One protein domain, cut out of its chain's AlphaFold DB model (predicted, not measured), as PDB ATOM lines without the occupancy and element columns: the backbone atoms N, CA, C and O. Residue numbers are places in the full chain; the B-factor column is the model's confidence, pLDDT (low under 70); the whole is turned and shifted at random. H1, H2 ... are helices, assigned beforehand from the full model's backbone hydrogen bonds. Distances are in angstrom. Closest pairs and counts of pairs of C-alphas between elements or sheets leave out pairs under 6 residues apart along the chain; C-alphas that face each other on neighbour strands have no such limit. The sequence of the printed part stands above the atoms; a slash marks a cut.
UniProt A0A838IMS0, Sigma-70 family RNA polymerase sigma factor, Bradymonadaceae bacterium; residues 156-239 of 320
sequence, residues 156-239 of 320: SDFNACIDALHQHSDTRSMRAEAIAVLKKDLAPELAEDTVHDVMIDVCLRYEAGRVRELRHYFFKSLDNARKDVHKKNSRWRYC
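Overview. This is residues 156 to 239 of the 320 residues of the protein "Sigma-70 family RNA polymerase sigma factor" of Bradymonadaceae bacterium (UniProt A0A838IMS0). Two long helices, H3 and H4, cross at 45 degrees; the shorter H1 and H2 pack on different parts of H3, H2 also on H4, and residues 234 to 239 stick out. The printed part has 84 residues with four named helices, H1 to H4 in chain order, and no named strand: all helix, compact, radius of gyration of the C-alphas 13.3 A, spans 42 by 28 by 18 A.

Along the chain. H1, residues 156 to 166, begins at C-alpha 156 (144.346, 101.299, 127.758). H2 is residues 174 to 182, H3 188 to 207, 28.9 A long, and H4 214 to 237, 33.4 A long, ending at C-alpha 237 (120.911, 99.952, 95.169).

Arrangement. H3 touches H4, closest C-alphas Val 202 and Phe 218, 6.3 A. H2 and H3 form a hairpin, closest C-alphas Leu 182 and Ala 191, 5.4 A. H1 touches H3 with residues 199 to 207 of H3 alone. In each helix every O i to N i+4 pair is within hydrogen-bond range.

Size, cuts and confidence. The printed part has no cut and no long link. Residues 170 and 234 to 238 have pLDDT under 70.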
ATOM      1  N   SER A 156     144.572 100.003 127.100       87.00
ATOM      2  CA  SER A 156     144.346 101.299 127.758       87.00
ATOM      3  C   SER A 156     144.173 102.432 126.754       87.00
ATOM      4  O   SER A 156     143.272 103.253 126.915       87.00
ATOM      5  N   ASP A 157     144.982 102.449 125.695       91.31
ATOM      6  CA  ASP A 157     145.012 103.559 124.739       91.31
ATOM      7  C   ASP A 157     143.787 103.543 123.816       91.31
ATOM      8  O   ASP A 157     143.231 104.597 123.491       91.31
ATOM      9  N   PHE A 158     143.306 102.349 123.452       93.44
ATOM     10  CA  PHE A 158     142.054 102.186 122.714       93.44
ATOM     11  C   PHE A 158     140.852 102.671 123.536       93.44
ATOM     12  O   PHE A 158     140.046 103.462 123.041       93.44
ATOM     13  N   ASN A 159     140.746 102.251 124.802       94.31
ATOM     14  CA  ASN A 159     139.649 102.673 125.678       94.31
ATOM     15  C   ASN A 159     139.692 104.181 125.948       94.31
ATOM     16  O   ASN A 159     138.664 104.841 125.829       94.31
ATOM     17  N   ALA A 160     140.880 104.750 126.188       94.69
ATOM     18  CA  ALA A 160     141.050 106.195 126.336       94.69
ATOM     19  C   ALA A 160     140.608 106.967 125.077       94.69
ATOM     20  O   ALA A 160     140.005 108.036 125.182       94.69
ATOM     21  N   CYS A 161     140.860 106.421 123.882       96.69
ATOM     22  CA  CYS A 161     140.359 106.986 122.630       96.69
ATOM     23  C   CYS A 161     138.827 106.942 122.537       96.69
ATOM     24  O   CYS A 161     138.207 107.954 122.201       96.69
ATOM     25  N   ILE A 162     138.204 105.801 122.854       97.00
ATOM     26  CA  ILE A 162     136.740 105.665 122.864       97.00
ATOM     27  C   ILE A 162     136.129 106.651 123.859       97.00
ATOM     28  O   ILE A 162     135.232 107.412 123.490       97.00
ATOM     29  N   ASP A 163     136.660 106.710 125.078       95.81
ATOM     30  CA  ASP A 163     136.203 107.639 126.105       95.81
ATOM     31  C   ASP A 163     136.308 109.084 125.617       95.81
ATOM     32  O   ASP A 163     135.323 109.815 125.683       95.81
ATOM     33  N   ALA A 164     137.428 109.480 125.005       95.44
ATOM     34  CA  ALA A 164     137.590 110.816 124.431       95.44
ATOM     35  C   ALA A 164     136.563 111.126 123.321       95.44
ATOM     36  O   ALA A 164     136.071 112.252 123.236       95.44
ATOM     37  N   LEU A 165     136.196 110.147 122.481       96.19
ATOM     38  CA  LEU A 165     135.169 110.303 121.437       96.19
ATOM     39  C   LEU A 165     133.744 110.425 122.007       96.19
ATOM     40  O   LEU A 165     132.879 111.065 121.389       96.19
ATOM     41  N   HIS A 166     133.501 109.842 123.183       96.62
ATOM     42  CA  HIS A 166     132.231 109.895 123.910       96.62
ATOM     43  C   HIS A 166     132.134 111.060 124.907       96.62
ATOM     44  O   HIS A 166     131.022 111.491 125.232       96.62
ATOM     45  N   GLN A 167     133.262 111.590 125.376       93.50
ATOM     46  CA  GLN A 167     133.307 112.670 126.348       93.50
ATOM     47  C   GLN A 167     132.819 113.982 125.721       93.50
ATOM     48  O   GLN A 167     133.018 114.268 124.539       93.50
ATOM     49  N   HIS A 168     132.115 114.779 126.520       84.06
ATOM     50  CA  HIS A 168     131.594 116.073 126.093       84.06
ATOM     51  C   HIS A 168     132.665 117.130 126.360       84.06
ATOM     52  O   HIS A 168     132.942 117.413 127.522       84.06
ATOM     53  N   SER A 169     133.270 117.698 125.310       71.75
ATOM     54  CA  SER A 169     134.242 118.787 125.489       71.75
ATOM     55  C   SER A 169     133.552 120.133 125.713       71.75
ATOM     56  O   SER A 169     133.993 120.887 126.566       71.75
ATOM     57  N   ASP A 170     132.450 120.413 124.998       69.06
ATOM     58  CA  ASP A 170     131.870 121.768 124.990       69.06
ATOM     59  C   ASP A 170     130.333 121.827 124.986       69.06
ATOM     60  O   ASP A 170     129.758 122.761 125.529       69.06
ATOM     61  N   THR A 171     129.635 120.849 124.396       77.88
ATOM     62  CA  THR A 171     128.148 120.759 124.406       77.88
ATOM     63  C   THR A 171     127.626 119.408 123.911       77.88
ATOM     64  O   THR A 171     126.533 118.987 124.287       77.88
ATOM     65  N   ARG A 172     128.385 118.721 123.050       88.94
ATOM     66  CA  ARG A 172     128.078 117.389 122.510       88.94
ATOM     67  C   ARG A 172     129.358 116.570 122.404       88.94
ATOM     68  O   ARG A 172     130.429 117.131 122.184       88.94
ATOM     69  N   SER A 173     129.241 115.253 122.537       95.81
ATOM     70  CA  SER A 173     130.342 114.342 122.224       95.81
ATOM     71  C   SER A 173     130.670 114.353 120.727       95.81
ATOM     72  O   SER A 173     129.789 114.595 119.893       95.81
ATOM     73  N   MET A 174     131.924 114.050 120.370       96.75
ATOM     74  CA  MET A 174     132.343 113.942 118.964       96.75
ATOM     75  C   MET A 174     131.502 112.906 118.211       96.75
ATOM     76  O   MET A 174     131.094 113.153 117.076       96.75
ATOM     77  N   ARG A 175     131.160 111.788 118.867       97.25
ATOM     78  CA  ARG A 175     130.226 110.789 118.331       97.25
ATOM     79  C   ARG A 175     128.860 111.394 117.991       97.25
ATOM     80  O   ARG A 175     128.365 111.196 116.885       97.25
ATOM     81  N   ALA A 176     128.241 112.128 118.917       97.00
ATOM     82  CA  ALA A 176     126.915 112.710 118.699       97.00
ATOM     83  C   ALA A 176     126.920 113.764 117.578       97.00
ATOM     84  O   ALA A 176     125.984 113.834 116.780       97.00
ATOM     85  N   GLU A 177     127.988 114.558 117.490       97.06
ATOM     86  CA  GLU A 177     128.197 115.511 116.402       97.06
ATOM     87  C   GLU A 177     128.353 114.804 115.048       97.06
ATOM     88  O   GLU A 177     127.669 115.167 114.091       97.06
ATOM     89  N   ALA A 178     129.173 113.753 114.973       97.44
ATOM     90  CA  ALA A 178     129.368 112.964 113.758       97.44
ATOM     91  C   ALA A 178     128.068 112.316 113.256       97.44
ATOM     92  O   ALA A 178     127.749 112.419 112.069       97.44
ATOM     93  N   ILE A 179     127.273 111.731 114.160       97.75
ATOM     94  CA  ILE A 179     125.954 111.172 113.828       97.75
ATOM     95  C   ILE A 179     125.040 112.272 113.267       97.75
ATOM     96  O   ILE A 179     124.396 112.076 112.238       97.75
ATOM     97  N   ALA A 180     125.001 113.452 113.897       97.25
ATOM     98  CA  ALA A 180     124.185 114.572 113.427       97.25
ATOM     99  C   ALA A 180     124.624 115.103 112.048       97.25
ATOM    100  O   ALA A 180     123.784 115.558 111.270       97.25
ATOM    101  N   VAL A 181     125.922 115.041 111.729       96.81
ATOM    102  CA  VAL A 181     126.447 115.386 110.400       96.81
ATOM    103  C   VAL A 181     126.003 114.360 109.357       96.81
ATOM    104  O   VAL A 181     125.483 114.761 108.317       96.81
ATOM    105  N   LEU A 182     126.155 113.060 109.630       96.75
ATOM    106  CA  LEU A 182     125.806 112.001 108.676       96.75
ATOM    107  C   LEU A 182     124.294 111.845 108.453       96.75
ATOM    108  O   LEU A 182     123.882 111.577 107.326       96.75
ATOM    109  N   LYS A 183     123.460 112.088 109.475       97.19
ATOM    110  CA  LYS A 183     121.985 112.033 109.377       97.19
ATOM    111  C   LYS A 183     121.380 113.035 108.381       97.19
ATOM    112  O   LYS A 183     120.200 112.935 108.068       97.19
ATOM    113  N   LYS A 184     122.160 113.997 107.872       95.69
ATOM    114  CA  LYS A 184     121.728 114.899 106.788       95.69
ATOM    115  C   LYS A 184     121.631 114.191 105.435       95.69
ATOM    116  O   LYS A 184     120.776 114.554 104.634       95.69
ATOM    117  N   ASP A 185     122.490 113.197 105.207       92.88
ATOM    118  CA  ASP A 185     122.675 112.544 103.905       92.88
ATOM    119  C   ASP A 185     122.341 111.036 103.935       92.88
ATOM    120  O   ASP A 185     122.141 110.425 102.884       92.88
ATOM    121  N   LEU A 186     122.312 110.418 105.123       93.00
ATOM    122  CA  LEU A 186     122.149 108.976 105.329       93.00
ATOM    123  C   LEU A 186     120.954 108.660 106.237       93.00
ATOM    124  O   LEU A 186     120.560 109.477 107.072       93.00
ATOM    125  N   ALA A 187     120.408 107.448 106.093       90.69
ATOM    126  CA  ALA A 187     119.406 106.916 107.015       90.69
ATOM    127  C   ALA A 187     119.967 106.858 108.455       90.69
ATOM    128  O   ALA A 187     121.177 106.647 108.611       90.69
ATOM    129  N   PRO A 188     119.133 107.050 109.496       93.19
ATOM    130  CA  PRO A 188     119.594 107.122 110.881       93.19
ATOM    131  C   PRO A 188     120.453 105.939 111.328       93.19
ATOM    132  O   PRO A 188     121.475 106.158 111.970       93.19
ATOM    133  N   GLU A 189     120.063 104.726 110.951       92.38
ATOM    134  CA  GLU A 189     120.724 103.472 111.314       92.38
ATOM    135  C   GLU A 189     122.102 103.397 110.648       92.38
ATOM    136  O   GLU A 189     123.126 103.258 111.311       92.38
ATOM    137  N   LEU A 190     122.146 103.644 109.336       92.25
ATOM    138  CA  LEU A 190     123.384 103.626 108.559       92.25
ATOM    139  C   LEU A 190     124.374 104.712 109.009       92.25
ATOM    140  O   LEU A 190     125.585 104.509 108.956       92.25
ATOM    141  N   ALA A 191     123.875 105.872 109.441       96.12
ATOM    142  CA  ALA A 191     124.707 106.934 109.997       96.12
ATOM    143  C   ALA A 191     125.382 106.503 111.309       96.12
ATOM    144  O   ALA A 191     126.552 106.818 111.519       96.12
ATOM    145  N   GLU A 192     124.666 105.790 112.181       96.56
ATOM    146  CA  GLU A 192     125.203 105.293 113.450       96.56
ATOM    147  C   GLU A 192     126.237 104.185 113.234       96.56
ATOM    148  O   GLU A 192     127.327 104.273 113.806       96.56
ATOM    149  N   ASP A 193     125.953 103.238 112.338       95.94
ATOM    150  CA  ASP A 193     126.887 102.173 111.955       95.94
ATOM    151  C   ASP A 193     128.167 102.748 111.334       95.94
ATOM    152  O   ASP A 193     129.276 102.415 111.745       95.94
ATOM    153  N   THR A 194     128.032 103.709 110.410       96.44
ATOM    154  CA  THR A 194     129.191 104.359 109.771       96.44
ATOM    155  C   THR A 194     130.069 105.077 110.797       96.44
ATOM    156  O   THR A 194     131.295 105.052 110.696       96.44
ATOM    157  N   VAL A 195     129.464 105.740 111.789       97.88
ATOM    158  CA  VAL A 195     130.224 106.374 112.873       97.88
ATOM    159  C   VAL A 195     130.941 105.320 113.706       97.88
ATOM    160  O   VAL A 195     132.108 105.526 114.029       97.88
ATOM    161  N   HIS A 196     130.287 104.200 114.021       97.56
ATOM    162  CA  HIS A 196     130.890 103.107 114.780       97.56
ATOM    163  C   HIS A 196     132.135 102.548 114.073       97.56
ATOM    164  O   HIS A 196     133.201 102.471 114.685       97.56
ATOM    165  N   ASP A 197     132.036 102.255 112.775       96.75
ATOM    166  CA  ASP A 197     133.157 101.761 111.966       96.75
ATOM    167  C   ASP A 197     134.342 102.740 111.974       96.75
ATOM    168  O   ASP A 197     135.498 102.348 112.161       96.75
ATOM    169  N   VAL A 198     134.061 104.039 111.814       97.69
ATOM    170  CA  VAL A 198     135.091 105.087 111.839       97.69
ATOM    171  C   VAL A 198     135.726 105.210 113.221       97.69
ATOM    172  O   VAL A 198     136.936 105.401 113.308       97.69
ATOM    173  N   MET A 199     134.947 105.104 114.301       97.88
ATOM    174  CA  MET A 199     135.478 105.136 115.667       97.88
ATOM    175  C   MET A 199     136.476 103.996 115.898       97.88
ATOM    176  O   MET A 199     137.570 104.253 116.400       97.88
ATOM    177  N   ILE A 200     136.139 102.771 115.474       96.62
ATOM    178  CA  ILE A 200     137.033 101.612 115.590       96.62
ATOM    179  C   ILE A 200     138.336 101.851 114.809       96.62
ATOM    180  O   ILE A 200     139.413 101.754 115.396       96.62
ATOM    181  N   ASP A 201     138.269 102.210 113.518       96.31
ATOM    182  CA  ASP A 201     139.477 102.438 112.695       96.31
ATOM    183  C   ASP A 201     140.352 103.567 113.262       96.31
ATOM    184  O   ASP A 201     141.579 103.454 113.301       96.31
ATOM    185  N   VAL A 202     139.739 104.647 113.748       97.00
ATOM    186  CA  VAL A 202     140.473 105.770 114.340       97.00
ATOM    187  C   VAL A 202     141.168 105.358 115.635       97.00
ATOM    188  O   VAL A 202     142.343 105.692 115.798       97.00
ATOM    189  N   CYS A 203     140.507 104.614 116.525       96.50
ATOM    190  CA  CYS A 203     141.114 104.206 117.790       96.50
ATOM    191  C   CYS A 203     142.209 103.147 117.619       96.50
ATOM    192  O   CYS A 203     143.243 103.260 118.272       96.50
ATOM    193  N   LEU A 204     142.078 102.224 116.658       93.88
ATOM    194  CA  LEU A 204     143.170 101.309 116.286       93.88
ATOM    195  C   LEU A 204     144.417 102.068 115.792       93.88
ATOM    196  O   LEU A 204     145.556 101.674 116.045       93.88
ATOM    197  N   ARG A 205     144.234 103.192 115.087       94.31
ATOM    198  CA  ARG A 205     145.353 104.036 114.625       94.31
ATOM    199  C   ARG A 205     145.904 104.953 115.711       94.31
ATOM    200  O   ARG A 205     147.084 105.311 115.647       94.31
ATOM    201  N   TYR A 206     145.061 105.358 116.655       93.19
ATOM    202  CA  TYR A 206     145.450 106.142 117.820       93.19
ATOM    203  C   TYR A 206     146.357 105.329 118.746       93.19
ATOM    204  O   TYR A 206     147.439 105.805 119.075       93.19
ATOM    205  N   GLU A 207     145.983 104.083 119.050       90.38
ATOM    206  CA  GLU A 207     146.793 103.125 119.823       90.38
ATOM    207  C   GLU A 207     148.187 102.925 119.204       90.38
ATOM    208  O   GLU A 207     149.200 102.869 119.894       90.38
ATOM    209  N   ALA A 208     148.282 102.936 117.872       89.56
ATOM    210  CA  ALA A 208     149.559 102.866 117.164       89.56
ATOM    211  C   ALA A 208     150.408 104.162 117.233       89.56
ATOM    212  O   ALA A 208     151.426 104.259 116.539       89.56
ATOM    213  N   GLY A 209     149.981 105.189 117.980       88.81
ATOM    214  CA  GLY A 209     150.667 106.479 118.119       88.81
ATOM    215  C   GLY A 209     150.685 107.332 116.844       88.81
ATOM    216  O   GLY A 209     151.491 108.255 116.714       88.81
ATOM    217  N   ARG A 210     149.828 107.028 115.857       87.38
ATOM    218  CA  ARG A 210     149.852 107.669 114.523       87.38
ATOM    219  C   ARG A 210     148.976 108.915 114.421       87.38
ATOM    220  O   ARG A 210     148.965 109.570 113.378       87.38
ATOM    221  N   VAL A 211     148.227 109.237 115.469       89.50
ATOM    222  CA  VAL A 211     147.228 110.308 115.469       89.50
ATOM    223  C   VAL A 211     147.635 111.370 116.485       89.50
ATOM    224  O   VAL A 211     147.626 111.122 117.682       89.50
ATOM    225  N   ARG A 212     147.998 112.565 116.002       87.94
ATOM    226  CA  ARG A 212     148.382 113.703 116.862       87.94
ATOM    227  C   ARG A 212     147.183 114.520 117.348       87.94
ATOM    228  O   ARG A 212     147.204 115.038 118.454       87.94
ATOM    229  N   GLU A 213     146.144 114.627 116.521       95.44
ATOM    230  CA  GLU A 213     144.935 115.412 116.795       95.44
ATOM    231  C   GLU A 213     143.695 114.550 116.545       95.44
ATOM    232  O   GLU A 213     143.203 114.453 115.416       95.44
ATOM    233  N   LEU A 214     143.195 113.905 117.605       94.94
ATOM    234  CA  LEU A 214     142.108 112.924 117.523       94.94
ATOM    235  C   LEU A 214     140.864 113.490 116.823       94.94
ATOM    236  O   LEU A 214     140.355 112.875 115.890       94.94
ATOM    237  N   ARG A 215     140.421 114.694 117.210       95.94
ATOM    238  CA  ARG A 215     139.225 115.338 116.642       95.94
ATOM    239  C   ARG A 215     139.358 115.601 115.143       95.94
ATOM    240  O   ARG A 215     138.481 115.212 114.375       95.94
ATOM    241  N   HIS A 216     140.446 116.244 114.712       96.25
ATOM    242  CA  HIS A 216     140.668 116.541 113.294       96.25
ATOM    243  C   HIS A 216     140.735 115.255 112.463       96.25
ATOM    244  O   HIS A 216     140.103 115.155 111.410       96.25
ATOM    245  N   TYR A 217     141.459 114.249 112.962       97.31
ATOM    246  CA  TYR A 217     141.585 112.960 112.294       97.31
ATOM    247  C   TYR A 217     140.242 112.231 112.185       97.31
ATOM    248  O   TYR A 217     139.884 111.777 111.100       97.31
ATOM    249  N   PHE A 218     139.466 112.192 113.270       97.50
ATOM    250  CA  PHE A 218     138.151 111.561 113.316       97.50
ATOM    251  C   PHE A 218     137.187 112.156 112.283       97.50
ATOM    252  O   PHE A 218     136.636 111.421 111.465       97.50
ATOM    253  N   PHE A 219     137.041 113.485 112.231       97.69
ATOM    254  CA  PHE A 219     136.151 114.125 111.255       97.69
ATOM    255  C   PHE A 219     136.650 114.011 109.808       97.69
ATOM    256  O   PHE A 219     135.841 113.933 108.882       97.69
ATOM    257  N   LYS A 220     137.968 113.938 109.592       97.56
ATOM    258  CA  LYS A 220     138.533 113.636 108.271       97.56
ATOM    259  C   LYS A 220     138.191 112.210 107.824       97.56
ATOM    260  O   LYS A 220     137.782 112.015 106.680       97.56
ATOM    261  N   SER A 221     138.337 111.226 108.710       97.44
ATOM    262  CA  SER A 221     137.946 109.838 108.440       97.44
ATOM    263  C   SER A 221     136.439 109.713 108.212       97.44
ATOM    264  O   SER A 221     136.026 109.006 107.298       97.44
ATOM    265  N   LEU A 222     135.628 110.477 108.949       97.88
ATOM    266  CA  LEU A 222     134.179 110.540 108.767       97.88
ATOM    267  C   LEU A 222     133.781 111.052 107.374       97.88
ATOM    268  O   LEU A 222     132.908 110.470 106.736       97.88
ATOM    269  N   ASP A 223     134.423 112.112 106.866       96.88
ATOM    270  CA  ASP A 223     134.131 112.628 105.520       96.88
ATOM    271  C   ASP A 223     134.503 111.619 104.419       96.88
ATOM    272  O   ASP A 223     133.784 111.479 103.426       96.88
ATOM    273  N   ASN A 224     135.591 110.869 104.612       95.62
ATOM    274  CA  ASN A 224     135.967 109.783 103.706       95.62
ATOM    275  C   ASN A 224     134.959 108.630 103.764       95.62
ATOM    276  O   ASN A 224     134.458 108.215 102.720       95.62
ATOM    277  N   ALA A 225     134.588 108.184 104.966       96.25
ATOM    278  CA  ALA A 225     133.590 107.137 105.157       96.25
ATOM    279  C   ALA A 225     132.233 107.536 104.566       96.25
ATOM    280  O   ALA A 225     131.603 106.732 103.887       96.25
ATOM    281  N   ARG A 226     131.816 108.801 104.704       95.50
ATOM    282  CA  ARG A 226     130.607 109.328 104.056       95.50
ATOM    283  C   ARG A 226     130.654 109.165 102.536       95.50
ATOM    284  O   ARG A 226     129.683 108.699 101.939       95.50
ATOM    285  N   LYS A 227     131.772 109.531 101.897       92.56
ATOM    286  CA  LYS A 227     131.958 109.364 100.442       92.56
ATOM    287  C   LYS A 227     131.931 107.890 100.047       92.56
ATOM    288  O   LYS A 227     131.310 107.545  99.041       92.56
ATOM    289  N   ASP A 228     132.556 107.030 100.845       90.69
ATOM    290  CA  ASP A 228     132.590 105.591 100.602       90.69
ATOM    291  C   ASP A 228     131.218 104.946 100.773       90.69
ATOM    292  O   ASP A 228     130.821 104.159  99.920       90.69
ATOM    293  N   VAL A 229     130.450 105.321 101.795       90.75
ATOM    294  CA  VAL A 229     129.063 104.883 101.979       90.75
ATOM    295  C   VAL A 229     128.199 105.381 100.834       90.75
ATOM    296  O   VAL A 229     127.423 104.607 100.295       90.75
ATOM    297  N   HIS A 230     128.363 106.618 100.370       86.00
ATOM    298  CA  HIS A 230     127.613 107.104  99.211       86.00
ATOM    299  C   HIS A 230     127.963 106.320  97.931       86.00
ATOM    300  O   HIS A 230     127.090 105.954  97.136       86.00
ATOM    301  N   LYS A 231     129.242 105.976  97.751       81.81
ATOM    302  CA  LYS A 231     129.723 105.121  96.656       81.81
ATOM    303  C   LYS A 231     129.235 103.674  96.792       81.81
ATOM    304  O   LYS A 231     128.920 103.040  95.787       81.81
ATOM    305  N   LYS A 232     129.161 103.146  98.013       81.44
ATOM    306  CA  LYS A 232     128.619 101.820  98.314       81.44
ATOM    307  C   LYS A 232     127.110 101.818  98.110       81.44
ATOM    308  O   LYS A 232     126.673 101.072  97.261       81.44
ATOM    309  N   ASN A 233     126.326 102.677  98.753       76.62
ATOM    310  CA  ASN A 233     124.871 102.754  98.574       76.62
ATOM    311  C   ASN A 233     124.448 102.987  97.130       76.62
ATOM    312  O   ASN A 233     123.456 102.408  96.692       76.62
ATOM    313  N   SER A 234     125.198 103.798  96.375       68.69
ATOM    314  CA  SER A 234     124.951 103.891  94.939       68.69
ATOM    315  C   SER A 234     125.150 102.527  94.282       68.69
ATOM    316  O   SER A 234     124.236 102.079  93.619       68.69
ATOM    317  N   ARG A 235     126.245 101.800  94.532       66.75
ATOM    318  CA  ARG A 235     126.434 100.426  94.021       66.75
ATOM    319  C   ARG A 235     125.397  99.413  94.534       66.75
ATOM    320  O   ARG A 235     124.879  98.651  93.731       66.75
ATOM    321  N   TRP A 236     125.079  99.418  95.828       58.84
ATOM    322  CA  TRP A 236     124.207  98.455  96.510       58.84
ATOM    323  C   TRP A 236     122.750  98.563  96.054       58.84
ATOM    324  O   TRP A 236     122.149  97.538  95.744       58.84
ATOM    325  N   ARG A 237     122.218  99.780  95.841       62.41
ATOM    326  CA  ARG A 237     120.911  99.952  95.169       62.41
ATOM    327  C   ARG A 237     120.868  99.325  93.773       62.41
ATOM    328  O   ARG A 237     119.795  98.979  93.292       62.41
ATOM    329  N   TYR A 238     122.017  99.189  93.107       60.81
ATOM    330  CA  TYR A 238     122.118  98.531  91.803       60.81
ATOM    331  C   TYR A 238     122.505  97.054  91.894       60.81
ATOM    332  O   TYR A 238     122.825  96.458  90.869       60.81
ATOM    333  N   CYS A 239     122.504  96.468  93.087       70.25
ATOM    334  CA  CYS A 239     123.036  95.134  93.340       70.25
ATOM    335  C   CYS A 239     122.113  94.215  94.104       70.25
ATOM    336  O   CYS A 239     122.295  93.005  94.035       70.25
TER     337      CYS A 239